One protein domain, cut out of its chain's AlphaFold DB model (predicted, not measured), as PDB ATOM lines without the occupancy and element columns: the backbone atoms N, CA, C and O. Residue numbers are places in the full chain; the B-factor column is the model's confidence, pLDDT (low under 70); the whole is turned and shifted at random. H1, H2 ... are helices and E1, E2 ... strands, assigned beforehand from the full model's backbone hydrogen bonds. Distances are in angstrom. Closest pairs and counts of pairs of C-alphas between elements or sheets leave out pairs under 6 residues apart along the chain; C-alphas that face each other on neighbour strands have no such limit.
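AT A GLANCE: This is residues 16 to 26, 34 to 102 and 183 to 194 of the 212 residues of an uncharacterized protein of Smittium culicis (UniProt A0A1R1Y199). A single strongly twisted sheet of six strands curls round one helix, H1, which packs on one face of it, with most of its C-alpha pairs within 10 A made to E3, 22 pairs, and E2, 15 pairs. The hairpin of E2 and E3 makes one part of the sheet and the hairpin of E4 and E5 the other, with E6 between E3 and E5; E1 and E4 are the edges. The printed part has 92 residues, in the chain order E1, H1, E2, E3, E4, E5, E6, and the sheet, in the order E1, E2, E3, E6, E5, E4, is antiparallel throughout. The class is mixed, helices and strands, in two layers, the helix on one face of the sheet. The whole is compact, with a radius of gyration of the C-alphas of 12.9 A and spans of 40 by 30 by 22 A.

HOW THE PARTS SIT: E2, residues 51 to 61, and E3, residues 72 to 78, form an antiparallel hairpin at 167 degrees, with N 57 and O 73 2.8 A apart, within hydrogen-bond range. E2 bends by 52 degrees at residue 54. E1, residues 16 to 20, is antiparallel to E2, with N 19 and O 58 at 3.0 A. E6, residues 184 to 190, is antiparallel to E3, with N 74 and O 186 at 2.8 A. E5, residues 93 to 100, is antiparallel to E6, with N 98 and O 187 at 2.8 A. E4, residues 87 to 90, forms a hairpin with E5, with N 88 and O 95 at 2.8 A. H1, residues 36 to 50, is on the sheet; its closest C-alphas to E3 are those of Leu 50 and Thr 78, 6.4 A apart, and to E2 those of Leu 47 and Ile 53, 7.0 A. H1 and E6 are near each other. In H1, 10 of 11 O i to N i+4 pairs are within hydrogen-bond range. E1 and E4 are apart.

IN THESE COORDINATES: E1 begins at C-alpha 16 (160.219, 200.675, 143.948). H1 measures 21.1 A from first to last C-alpha and begins at C-alpha 36 (167.515, 186.447, 142.220). E2 measures 29.7 A, E3 18.5 A, E5 22.5 A and E6 19.4 A; E6 ends at C-alpha 190 (159.622, 182.715, 137.370).

THE WHOLE: The C-alphas of Lys 63 and Lys 80 are the two farthest apart, at 40.7 A. Residues 27 to 33 and 103 to 182 are not printed; the gaps are 11.1 A from C-alpha 26 to C-alpha 34 and 9.5 A from C-alpha 102 to C-alpha 183. Of the links printed whole, H1 to E2 and E4 to E5 are tight, E2 to E3 and E3 to E4 short. The mean pLDDT of the printed part is 73.3; 30 residues are under 70, among them residues 20 to 26 and 183 to 194.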
ATOM      1  N   TRP A  16     159.328 201.678 144.534       52.53
ATOM      2  CA  TRP A  16     160.219 200.675 143.948       52.53
ATOM      3  C   TRP A  16     161.661 201.156 143.988       52.53
ATOM      4  O   TRP A  16     161.941 202.291 143.606       52.53
ATOM      5  N   GLU A  17     162.574 200.270 144.370       69.94
ATOM      6  CA  GLU A  17     164.006 200.551 144.343       69.94
ATOM      7  C   GLU A  17     164.676 199.722 143.244       69.94
ATOM      8  O   GLU A  17     164.404 198.523 143.086       69.94
ATOM      9  N   LYS A  18     165.522 200.383 142.446       67.38
ATOM     10  CA  LYS A  18     166.357 199.726 141.440       67.38
ATOM     11  C   LYS A  18     167.640 199.280 142.115       67.38
ATOM     12  O   LYS A  18     168.391 200.115 142.607       67.38
ATOM     13  N   VAL A  19     167.905 197.983 142.080       71.31
ATOM     14  CA  VAL A  19     169.153 197.421 142.584       71.31
ATOM     15  C   VAL A  19     169.966 196.943 141.389       71.31
ATOM     16  O   VAL A  19     169.492 196.131 140.587       71.31
ATOM     17  N   ALA A  20     171.173 197.491 141.243       63.41
ATOM     18  CA  ALA A  20     172.132 197.038 140.245       63.41
ATOM     19  C   ALA A  20     172.623 195.628 140.595       63.41
ATOM     20  O   ALA A  20     172.790 195.284 141.767       63.41
ATOM     21  N   SER A  21     172.875 194.822 139.568       56.34
ATOM     22  CA  SER A  21     173.352 193.443 139.713       56.34
ATOM     23  C   SER A  21     174.647 193.346 140.525       56.34
ATOM     24  O   SER A  21     174.763 192.453 141.352       56.34
ATOM     25  N   THR A  22     175.567 194.303 140.412       53.00
ATOM     26  CA  THR A  22     176.821 194.334 141.192       53.00
ATOM     27  C   THR A  22     176.627 194.435 142.710       53.00
ATOM     28  O   THR A  22     177.551 194.127 143.462       53.00
ATOM     29  N   SER A  23     175.434 194.817 143.174       56.66
ATOM     30  CA  SER A  23     175.100 194.966 144.597       56.66
ATOM     31  C   SER A  23     174.323 193.778 145.176       56.66
ATOM     32  O   SER A  23     173.984 193.776 146.360       56.66
ATOM     33  N   LEU A  24     174.021 192.760 144.366       60.56
ATOM     34  CA  LEU A  24     173.302 191.562 144.794       60.56
ATOM     35  C   LEU A  24     174.283 190.557 145.419       60.56
ATOM     36  O   LEU A  24     174.664 189.572 144.799       60.56
ATOM     37  N   LYS A  25     174.715 190.785 146.661       58.34
ATOM     38  CA  LYS A  25     175.444 189.742 147.402       58.34
ATOM     39  C   LYS A  25     174.480 188.602 147.778       58.34
ATOM     40  O   LYS A  25     173.355 188.902 148.194       58.34
ATOM     41  N   PRO A  26     174.877 187.321 147.654       53.50
ATOM     42  CA  PRO A  26     174.046 186.224 148.132       53.50
ATOM     43  C   PRO A  26     173.857 186.354 149.654       53.50
ATOM     44  O   PRO A  26     174.841 186.581 150.363       53.50
ATOM     45  N   LEU A  34     165.128 179.481 144.285       70.75
ATOM     46  CA  LEU A  34     166.075 180.127 143.372       70.75
ATOM     47  C   LEU A  34     166.256 181.585 143.780       70.75
ATOM     48  O   LEU A  34     165.293 182.362 143.796       70.75
ATOM     49  N   SER A  35     167.491 181.954 144.098       80.75
ATOM     50  CA  SER A  35     167.816 183.332 144.426       80.75
ATOM     51  C   SER A  35     167.813 184.189 143.160       80.75
ATOM     52  O   SER A  35     168.165 183.751 142.062       80.75
ATOM     53  N   VAL A  36     167.437 185.459 143.310       81.69
ATOM     54  CA  VAL A  36     167.515 186.447 142.220       81.69
ATOM     55  C   VAL A  36     168.931 186.554 141.661       81.69
ATOM     56  O   VAL A  36     169.107 186.755 140.462       81.69
ATOM     57  N   TRP A  37     169.928 186.369 142.525       82.62
ATOM     58  CA  TRP A  37     171.333 186.354 142.158       82.62
ATOM     59  C   TRP A  37     171.690 185.191 141.229       82.62
ATOM     60  O   TRP A  37     172.222 185.428 140.147       82.62
ATOM     61  N   GLU A  38     171.337 183.954 141.586       84.44
ATOM     62  CA  GLU A  38     171.602 182.778 140.741       84.44
ATOM     63  C   GLU A  38     170.916 182.895 139.378       84.44
ATOM     64  O   GLU A  38     171.505 182.562 138.348       84.44
ATOM     65  N   VAL A  39     169.680 183.408 139.355       84.44
ATOM     66  CA  VAL A  39     168.956 183.647 138.101       84.44
ATOM     67  C   VAL A  39     169.673 184.703 137.261       84.44
ATOM     68  O   VAL A  39     169.814 184.512 136.054       84.44
ATOM     69  N   ALA A  40     170.151 185.792 137.867       85.94
ATOM     70  CA  ALA A  40     170.896 186.836 137.168       85.94
ATOM     71  C   ALA A  40     172.226 186.316 136.597       85.94
ATOM     72  O   ALA A  40     172.509 186.562 135.426       85.94
ATOM     73  N   GLN A  41     173.000 185.555 137.377       86.31
ATOM     74  CA  GLN A  41     174.279 184.985 136.938       86.31
ATOM     75  C   GLN A  41     174.102 184.008 135.776       86.31
ATOM     76  O   GLN A  41     174.733 184.164 134.734       86.31
ATOM     77  N   LYS A  42     173.185 183.046 135.895       86.00
ATOM     78  CA  LYS A  42     172.953 182.089 134.804       86.00
ATOM     79  C   LYS A  42     172.364 182.754 133.562       86.00
ATOM     80  O   LYS A  42     172.698 182.385 132.439       86.00
ATOM     81  N   SER A  43     171.500 183.755 133.747       85.31
ATOM     82  CA  SER A  43     171.011 184.566 132.626       85.31
ATOM     83  C   SER A  43     172.165 185.295 131.940       85.31
ATOM     84  O   SER A  43     172.175 185.372 130.716       85.31
ATOM     85  N   TYR A  44     173.145 185.788 132.702       87.88
ATOM     86  CA  TYR A  44     174.338 186.419 132.149       87.88
ATOM     87  C   TYR A  44     175.154 185.439 131.301       87.88
ATOM     88  O   TYR A  44     175.460 185.757 130.161       87.88
ATOM     89  N   GLU A  45     175.435 184.232 131.789       88.44
ATOM     90  CA  GLU A  45     176.188 183.217 131.031       88.44
ATOM     91  C   GLU A  45     175.513 182.872 129.693       88.44
ATOM     92  O   GLU A  45     176.153 182.871 128.639       88.44
ATOM     93  N   ILE A  46     174.196 182.652 129.719       85.81
ATOM     94  CA  ILE A  46     173.421 182.297 128.525       85.81
ATOM     95  C   ILE A  46     173.364 183.475 127.549       85.81
ATOM     96  O   ILE A  46     173.645 183.311 126.362       85.81
ATOM     97  N   LEU A  47     173.030 184.675 128.027       85.31
ATOM     98  CA  LEU A  47     172.876 185.850 127.168       85.31
ATOM     99  C   LEU A  47     174.224 186.387 126.669       85.31
ATOM    100  O   LEU A  47     174.284 186.905 125.555       85.31
ATOM    101  N   SER A  48     175.308 186.201 127.426       86.44
ATOM    102  CA  SER A  48     176.665 186.581 127.019       86.44
ATOM    103  C   SER A  48     177.170 185.744 125.842       86.44
ATOM    104  O   SER A  48     178.028 186.207 125.094       86.44
ATOM    105  N   SER A  49     176.646 184.530 125.651       85.88
ATOM    106  CA  SER A  49     176.943 183.726 124.458       85.88
ATOM    107  C   SER A  49     176.232 184.244 123.197       85.88
ATOM    108  O   SER A  49     176.708 184.035 122.081       85.88
ATOM    109  N   LEU A  50     175.111 184.953 123.368       84.62
ATOM    110  CA  LEU A  50     174.272 185.472 122.282       84.62
ATOM    111  C   LEU A  50     174.632 186.913 121.890       84.62
ATOM    112  O   LEU A  50     174.423 187.321 120.743       84.62
ATOM    113  N   GLY A  51     175.171 187.696 122.824       84.88
ATOM    114  CA  GLY A  51     175.473 189.102 122.600       84.88
ATOM    115  C   GLY A  51     176.172 189.784 123.771       84.88
ATOM    116  O   GLY A  51     176.693 189.147 124.680       84.88
ATOM    117  N   GLU A  52     176.193 191.111 123.723       88.12
ATOM    118  CA  GLU A  52     176.784 191.961 124.753       88.12
ATOM    119  C   GLU A  52     175.704 192.406 125.740       88.12
ATOM    120  O   GLU A  52     174.705 193.013 125.355       88.12
ATOM    121  N   ILE A  53     175.896 192.114 127.021       87.69
ATOM    122  CA  ILE A  53     174.964 192.521 128.074       87.69
ATOM    123  C   ILE A  53     175.312 193.943 128.508       87.69
ATOM    124  O   ILE A  53     176.447 194.215 128.885       87.69
ATOM    125  N   ILE A  54     174.328 194.840 128.458       87.75
ATOM    126  CA  ILE A  54     174.491 196.248 128.839       87.75
ATOM    127  C   ILE A  54     174.214 196.417 130.327       87.75
ATOM    128  O   ILE A  54     174.980 197.064 131.033       87.75
ATOM    129  N   ASP A  55     173.087 195.870 130.788       86.75
ATOM    130  CA  ASP A  55     172.639 196.048 132.163       86.75
ATOM    131  C   ASP A  55     171.759 194.883 132.627       86.75
ATOM    132  O   ASP A  55     170.972 194.320 131.861       86.75
ATOM    133  N   ILE A  56     171.870 194.557 133.913       89.38
ATOM    134  CA  ILE A  56     170.974 193.644 134.619       89.38
ATOM    135  C   ILE A  56     170.482 194.380 135.858       89.38
ATOM    136  O   ILE A  56     171.238 194.616 136.806       89.38
ATOM    137  N   THR A  57     169.193 194.699 135.866       87.75
ATOM    138  CA  THR A  57     168.529 195.365 136.983       87.75
ATOM    139  C   THR A  57     167.577 194.401 137.680       87.75
ATOM    140  O   THR A  57     166.814 193.690 137.023       87.75
ATOM    141  N   ALA A  58     167.548 194.432 139.011       87.50
ATOM    142  CA  ALA A  58     166.512 193.776 139.800       87.50
ATOM    143  C   ALA A  58     165.654 194.822 140.525       87.50
ATOM    144  O   ALA A  58     166.161 195.756 141.148       87.50
ATOM    145  N   LEU A  59     164.334 194.668 140.436       83.00
ATOM    146  CA  LEU A  59     163.355 195.485 141.141       83.00
ATOM    147  C   LEU A  59     162.965 194.806 142.443       83.00
ATOM    148  O   LEU A  59     162.420 193.698 142.449       83.00
ATOM    149  N   LYS A  60     163.207 195.506 143.544       84.19
ATOM    150  CA  LYS A  60     162.884 195.036 144.885       84.19
ATOM    151  C   LYS A  60     161.721 195.841 145.450       84.19
ATOM    152  O   LYS A  60     161.654 197.060 145.279       84.19
ATOM    153  N   HIS A  61     160.800 195.165 146.133       77.06
ATOM    154  CA  HIS A  61     159.776 195.868 146.895       77.06
ATOM    155  C   HIS A  61     160.349 196.312 148.240       77.06
ATOM    156  O   HIS A  61     160.772 195.479 149.044       77.06
ATOM    157  N   THR A  62     160.311 197.617 148.501       75.62
ATOM    158  CA  THR A  62     160.865 198.230 149.720       75.62
ATOM    159  C   THR A  62     160.226 197.677 150.998       75.62
ATOM    160  O   THR A  62     160.923 197.415 151.970       75.62
ATOM    161  N   LYS A  63     158.912 197.407 150.985       74.94
ATOM    162  CA  LYS A  63     158.172 197.000 152.198       74.94
ATOM    163  C   LYS A  63     158.232 195.508 152.530       74.94
ATOM    164  O   LYS A  63     158.025 195.144 153.676       74.94
ATOM    165  N   PHE A  64     158.460 194.642 151.539       71.12
ATOM    166  CA  PHE A  64     158.346 193.182 151.724       71.12
ATOM    167  C   PHE A  64     159.687 192.454 151.616       71.12
ATOM    168  O   PHE A  64     159.716 191.231 151.679       71.12
ATOM    169  N   ASN A  65     160.795 193.192 151.439       71.94
ATOM    170  CA  ASN A  65     162.144 192.650 151.227       71.94
ATOM    171  C   ASN A  65     162.193 191.500 150.193       71.94
ATOM    172  O   ASN A  65     163.084 190.657 150.216       71.94
ATOM    173  N   SER A  66     161.218 191.460 149.286       76.12
ATOM    174  CA  SER A  66     160.958 190.347 148.384       76.12
ATOM    175  C   SER A  66     160.997 190.828 146.946       76.12
ATOM    176  O   SER A  66     160.600 191.960 146.636       76.12
ATOM    177  N   TYR A  67     161.399 189.935 146.053       78.31
ATOM    178  CA  TYR A  67     161.415 190.189 144.623       78.31
ATOM    179  C   TYR A  67     160.119 189.669 143.991       78.31
ATOM    180  O   TYR A  67     159.850 188.469 144.063       78.31
ATOM    181  N   PRO A  68     159.286 190.535 143.391       73.44
ATOM    182  CA  PRO A  68     158.092 190.081 142.690       73.44
ATOM    183  C   PRO A  68     158.451 189.239 141.455       73.44
ATOM    184  O   PRO A  68     159.560 189.311 140.918       73.44
ATOM    185  N   SER A  69     157.482 188.478 140.945       66.56
ATOM    186  CA  SER A  69     157.562 187.906 139.596       66.56
ATOM    187  C   SER A  69     157.770 189.034 138.575       66.56
ATOM    188  O   SER A  69     157.045 190.028 138.640       66.56
ATOM    189  N   LYS A  70     158.706 188.882 137.624       72.38
ATOM    190  CA  LYS A  70     159.139 189.933 136.666       72.38
ATOM    191  C   LYS A  70     160.015 191.041 137.260       72.38
ATOM    192  O   LYS A  70     160.081 192.135 136.709       72.38
ATOM    193  N   SER A  71     160.676 190.778 138.383       79.88
ATOM    194  CA  SER A  71     161.580 191.742 139.020       79.88
ATOM    195  C   SER A  71     162.895 191.942 138.273       79.88
ATOM    196  O   SER A  71     163.475 193.015 138.393       79.88
ATOM    197  N   ILE A  72     163.374 190.954 137.516       86.88
ATOM    198  CA  ILE A  72     164.658 191.051 136.815       86.88
ATOM    199  C   ILE A  72     164.425 191.529 135.384       86.88
ATOM    200  O   ILE A  72     163.650 190.932 134.627       86.88
ATOM    201  N   LYS A  73     165.137 192.593 135.024       88.38
ATOM    202  CA  LYS A  73     165.193 193.167 133.686       88.38
ATOM    203  C   LYS A  73     166.630 193.091 133.185       88.38
ATOM    204  O   LYS A  73     167.534 193.600 133.839       88.38
ATOM    205  N   VAL A  74     166.828 192.481 132.022       87.38
ATOM    206  CA  VAL A  74     168.128 192.401 131.351       87.38
ATOM    207  C   VAL A  74     168.057 193.198 130.059       87.38
ATOM    208  O   VAL A  74     167.141 193.009 129.258       87.38
ATOM    209  N   ILE A  75     169.003 194.107 129.866       86.50
ATOM    210  CA  ILE A  75     169.174 194.880 128.639       86.50
ATOM    211  C   ILE A  75     170.442 194.369 127.972       86.50
ATOM    212  O   ILE A  75     171.516 194.381 128.576       86.50
ATOM    213  N   PHE A  76     170.326 193.904 126.734       87.12
ATOM    214  CA  PHE A  76     171.460 193.355 126.003       87.12
ATOM    215  C   PHE A  76     171.365 193.674 124.509       87.12
ATOM    216  O   PHE A  76     170.280 193.802 123.935       87.12
ATOM    217  N   LYS A  77     172.530 193.811 123.887       84.38
ATOM    218  CA  LYS A  77     172.729 194.061 122.464       84.38
ATOM    219  C   LYS A  77     173.104 192.771 121.775       84.38
ATOM    220  O   LYS A  77     174.135 192.158 122.040       84.38
ATOM    221  N   THR A  78     172.261 192.378 120.843       81.44
ATOM    222  CA  THR A  78     172.448 191.166 120.061       81.44
ATOM    223  C   THR A  78     173.033 191.524 118.696       81.44
ATOM    224  O   THR A  78     172.492 192.378 118.003       81.44
ATOM    225  N   LYS A  79     174.136 190.876 118.286       70.44
ATOM    226  CA  LYS A  79     174.778 191.131 116.972       70.44
ATOM    227  C   LYS A  79     174.111 190.383 115.814       70.44
ATOM    228  O   LYS A  79     174.232 190.784 114.662       70.44
ATOM    229  N   LYS A  80     173.436 189.278 116.112       68.19
ATOM    230  CA  LYS A  80     172.656 188.469 115.174       68.19
ATOM    231  C   LYS A  80     171.389 188.103 115.915       68.19
ATOM    232  O   LYS A  80     171.542 187.523 116.980       68.19
ATOM    233  N   GLU A  81     170.201 188.430 115.399       63.03
ATOM    234  CA  GLU A  81     168.882 188.089 115.982       63.03
ATOM    235  C   GLU A  81     168.611 186.567 116.038       63.03
ATOM    236  O   GLU A  81     167.527 186.082 115.726       63.03
ATOM    237  N   ASN A  82     169.634 185.793 116.374       59.81
ATOM    238  CA  ASN A  82     169.581 184.386 116.670       59.81
ATOM    239  C   ASN A  82     168.566 184.180 117.793       59.81
ATOM    240  O   ASN A  82     168.487 184.991 118.719       59.81
ATOM    241  N   GLU A  83     167.789 183.109 117.662       68.69
ATOM    242  CA  GLU A  83     166.682 182.726 118.534       68.69
ATOM    243  C   GLU A  83     167.024 182.915 120.013       68.69
ATOM    244  O   GLU A  83     167.688 182.088 120.637       68.69
ATOM    245  N   ILE A  84     166.548 184.023 120.586       78.12
ATOM    246  CA  ILE A  84     166.606 184.241 122.027       78.12
ATOM    247  C   ILE A  84     165.745 183.139 122.652       78.12
ATOM    248  O   ILE A  84     164.548 183.067 122.340       78.12
ATOM    249  N   PRO A  85     166.303 182.286 123.528       79.69
ATOM    250  CA  PRO A  85     165.538 181.213 124.138       79.69
ATOM    251  C   PRO A  85     164.374 181.815 124.929       79.69
ATOM    252  O   PRO A  85     164.559 182.660 125.801       79.69
ATOM    253  N   SER A  86     163.151 181.388 124.619       81.31
ATOM    254  CA  SER A  86     161.942 181.871 125.300       81.31
ATOM    255  C   SER A  86     161.823 181.330 126.725       81.31
ATOM    256  O   SER A  86     161.161 181.921 127.580       81.31
ATOM    257  N   THR A  87     162.462 180.195 127.001       83.19
ATOM    258  CA  THR A  87     162.407 179.533 128.300       83.19
ATOM    259  C   THR A  87     163.758 178.946 128.653       83.19
ATOM    260  O   THR A  87     164.381 178.296 127.815       83.19
ATOM    261  N   ILE A  88     164.169 179.129 129.903       83.25
ATOM    262  CA  ILE A  88     165.378 178.547 130.473       83.25
ATOM    263  C   ILE A  88     164.973 177.744 131.706       83.25
ATOM    264  O   ILE A  88     164.189 178.216 132.528       83.25
ATOM    265  N   ASN A  89     165.493 176.527 131.838       82.88
ATOM    266  CA  ASN A  89     165.242 175.688 133.004       82.88
ATOM    267  C   ASN A  89     166.437 175.776 133.961       82.88
ATOM    268  O   ASN A  89     167.577 175.555 133.556       82.88
ATOM    269  N   PHE A  90     166.174 176.071 135.232       79.69
ATOM    270  CA  PHE A  90     167.167 176.108 136.303       79.69
ATOM    271  C   PHE A  90     166.695 175.228 137.457       79.69
ATOM    272  O   PHE A  90     165.682 175.547 138.064       79.69
ATOM    273  N   ASN A  91     167.434 174.165 137.791       72.12
ATOM    274  CA  ASN A  91     167.174 173.317 138.967       72.12
ATOM    275  C   ASN A  91     165.671 172.963 139.120       72.12
ATOM    276  O   ASN A  91     165.051 173.304 140.123       72.12
ATOM    277  N   ASP A  92     165.076 172.385 138.069       75.25
ATOM    278  CA  ASP A  92     163.646 172.016 137.949       75.25
ATOM    279  C   ASP A  92     162.623 173.161 137.938       75.25
ATOM    280  O   ASP A  92     161.415 172.945 137.792       75.25
ATOM    281  N   VAL A  93     163.087 174.404 137.989       76.06
ATOM    282  CA  VAL A  93     162.257 175.586 137.798       76.06
ATOM    283  C   VAL A  93     162.370 176.087 136.369       76.06
ATOM    284  O   VAL A  93     163.452 176.369 135.854       76.06
ATOM    285  N   LYS A  94     161.213 176.304 135.749       82.88
ATOM    286  CA  LYS A  94     161.120 176.960 134.451       82.88
ATOM    287  C   LYS A  94     161.070 178.477 134.616       82.88
ATOM    288  O   LYS A  94     160.135 179.035 135.195       82.88
ATOM    289  N   VAL A  95     162.065 179.148 134.059       82.50
ATOM    290  CA  VAL A  95     162.120 180.600 133.942       82.50
ATOM    291  C   VAL A  95     161.734 180.996 132.523       82.50
ATOM    292  O   VAL A  95     162.325 180.554 131.540       82.50
ATOM    293  N   VAL A  96     160.703 181.826 132.416       83.19
ATOM    294  CA  VAL A  96     160.188 182.332 131.146       83.19
ATOM    295  C   VAL A  96     160.825 183.687 130.872       83.19
ATOM    296  O   VAL A  96     160.679 184.629 131.659       83.19
ATOM    297  N   LEU A  97     161.527 183.785 129.747       82.12
ATOM    298  CA  LEU A  97     162.103 185.025 129.257       82.12
ATOM    299  C   LEU A  97     161.096 185.714 128.340       82.12
ATOM    300  O   LEU A  97     160.686 185.176 127.315       82.12
ATOM    301  N   MET A  98     160.704 186.929 128.705       78.56
ATOM    302  CA  MET A  98     159.814 187.754 127.901       78.56
ATOM    303  C   MET A  98     160.615 188.913 127.331       78.56
ATOM    304  O   MET A  98     160.898 189.874 128.044       78.56
ATOM    305  N   TRP A  99     161.001 188.822 126.062       78.19
ATOM    306  CA  TRP A  99     161.780 189.863 125.406       78.19
ATOM    307  C   TRP A  99     160.902 190.794 124.565       78.19
ATOM    308  O   TRP A  99     159.938 190.381 123.927       78.19
ATOM    309  N   SER A 100     161.234 192.079 124.597       69.69
ATOM    310  CA  SER A 100     160.661 193.135 123.771       69.69
ATOM    311  C   SER A 100     161.810 193.825 123.044       69.69
ATOM    312  O   SER A 100     162.613 194.518 123.669       69.69
ATOM    313  N   GLY A 101     161.904 193.583 121.741       68.44
ATOM    314  CA  GLY A 101     163.021 194.024 120.909       68.44
ATOM    315  C   GLY A 101     163.008 193.259 119.594       68.44
ATOM    316  O   GLY A 101     163.702 192.266 119.443       68.44
ATOM    317  N   GLY A 102     162.093 193.633 118.702       63.50
ATOM    318  CA  GLY A 102     161.888 192.955 117.423       63.50
ATOM    319  C   GLY A 102     162.312 193.828 116.254       63.50
ATOM    320  O   GLY A 102     162.379 195.053 116.388       63.50
ATOM    321  N   ASP A 183     168.200 198.219 121.549       42.12
ATOM    322  CA  ASP A 183     168.344 197.460 122.799       42.12
ATOM    323  C   ASP A 183     167.180 196.468 122.992       42.12
ATOM    324  O   ASP A 183     166.020 196.860 123.166       42.12
ATOM    325  N   ASN A 184     167.491 195.169 123.007       50.00
ATOM    326  CA  ASN A 184     166.524 194.121 123.323       50.00
ATOM    327  C   ASN A 184     166.354 194.047 124.844       50.00
ATOM    328  O   ASN A 184     167.298 193.768 125.587       50.00
ATOM    329  N   ILE A 185     165.138 194.307 125.323       54.38
ATOM    330  CA  ILE A 185     164.806 194.273 126.750       54.38
ATOM    331  C   ILE A 185     164.192 192.915 127.077       54.38
ATOM    332  O   ILE A 185     163.138 192.592 126.537       54.38
ATOM    333  N   ILE A 186     164.778 192.153 128.000       59.84
ATOM    334  CA  ILE A 186     164.215 190.898 128.512       59.84
ATOM    335  C   ILE A 186     163.705 191.089 129.938       59.84
ATOM    336  O   ILE A 186     164.438 191.524 130.821       59.84
ATOM    337  N   ASN A 187     162.454 190.708 130.179       60.28
ATOM    338  CA  ASN A 187     161.886 190.547 131.510       60.28
ATOM    339  C   ASN A 187     161.886 189.064 131.876       60.28
ATOM    340  O   ASN A 187     161.329 188.235 131.151       60.28
ATOM    341  N   VAL A 188     162.471 188.729 133.018       60.59
ATOM    342  CA  VAL A 188     162.587 187.345 133.481       60.59
ATOM    343  C   VAL A 188     161.450 187.050 134.456       60.59
ATOM    344  O   VAL A 188     161.330 187.687 135.505       60.59
ATOM    345  N   THR A 189     160.589 186.090 134.116       47.81
ATOM    346  CA  THR A 189     159.469 185.662 134.968       47.81
ATOM    347  C   THR A 189     159.713 184.247 135.468       47.81
ATOM    348  O   THR A 189     159.899 183.330 134.677       47.81
ATOM    349  N   HIS A 190     159.664 184.049 136.781       42.44
ATOM    350  CA  HIS A 190     159.622 182.715 137.370       42.44
ATOM    351  C   HIS A 190     158.167 182.233 137.413       42.44
ATOM    352  O   HIS A 190     157.327 182.883 138.039       42.44
ATOM    353  N   GLU A 191     157.870 181.082 136.815       34.50
ATOM    354  CA  GLU A 191     156.563 180.428 136.925       34.50
ATOM    355  C   GLU A 191     156.703 179.205 137.838       34.50
ATOM    356  O   GLU A 191     157.411 178.250 137.521       34.50
ATOM    357  N   ARG A 192     156.068 179.234 139.019       33.22
ATOM    358  CA  ARG A 192     155.932 178.017 139.831       33.22
ATOM    359  C   ARG A 192     154.855 177.166 139.170       33.22
ATOM    360  O   ARG A 192     153.681 177.517 139.250       33.22
ATOM    361  N   ARG A 193     155.223 176.039 138.557       30.48
ATOM    362  CA  ARG A 193     154.237 174.978 138.325       30.48
ATOM    363  C   ARG A 193     153.794 174.476 139.695       30.48
ATOM    364  O   ARG A 193     154.612 173.967 140.456       30.48
ATOM    365  N   ALA A 194     152.515 174.650 140.019       31.00
ATOM    366  CA  ALA A 194     151.904 173.880 141.087       31.00
ATOM    367  C   ALA A 194     152.049 172.400 140.712       31.00
ATOM    368  O   ALA A 194     151.667 172.002 139.614       31.00
TER     369      ALA A 194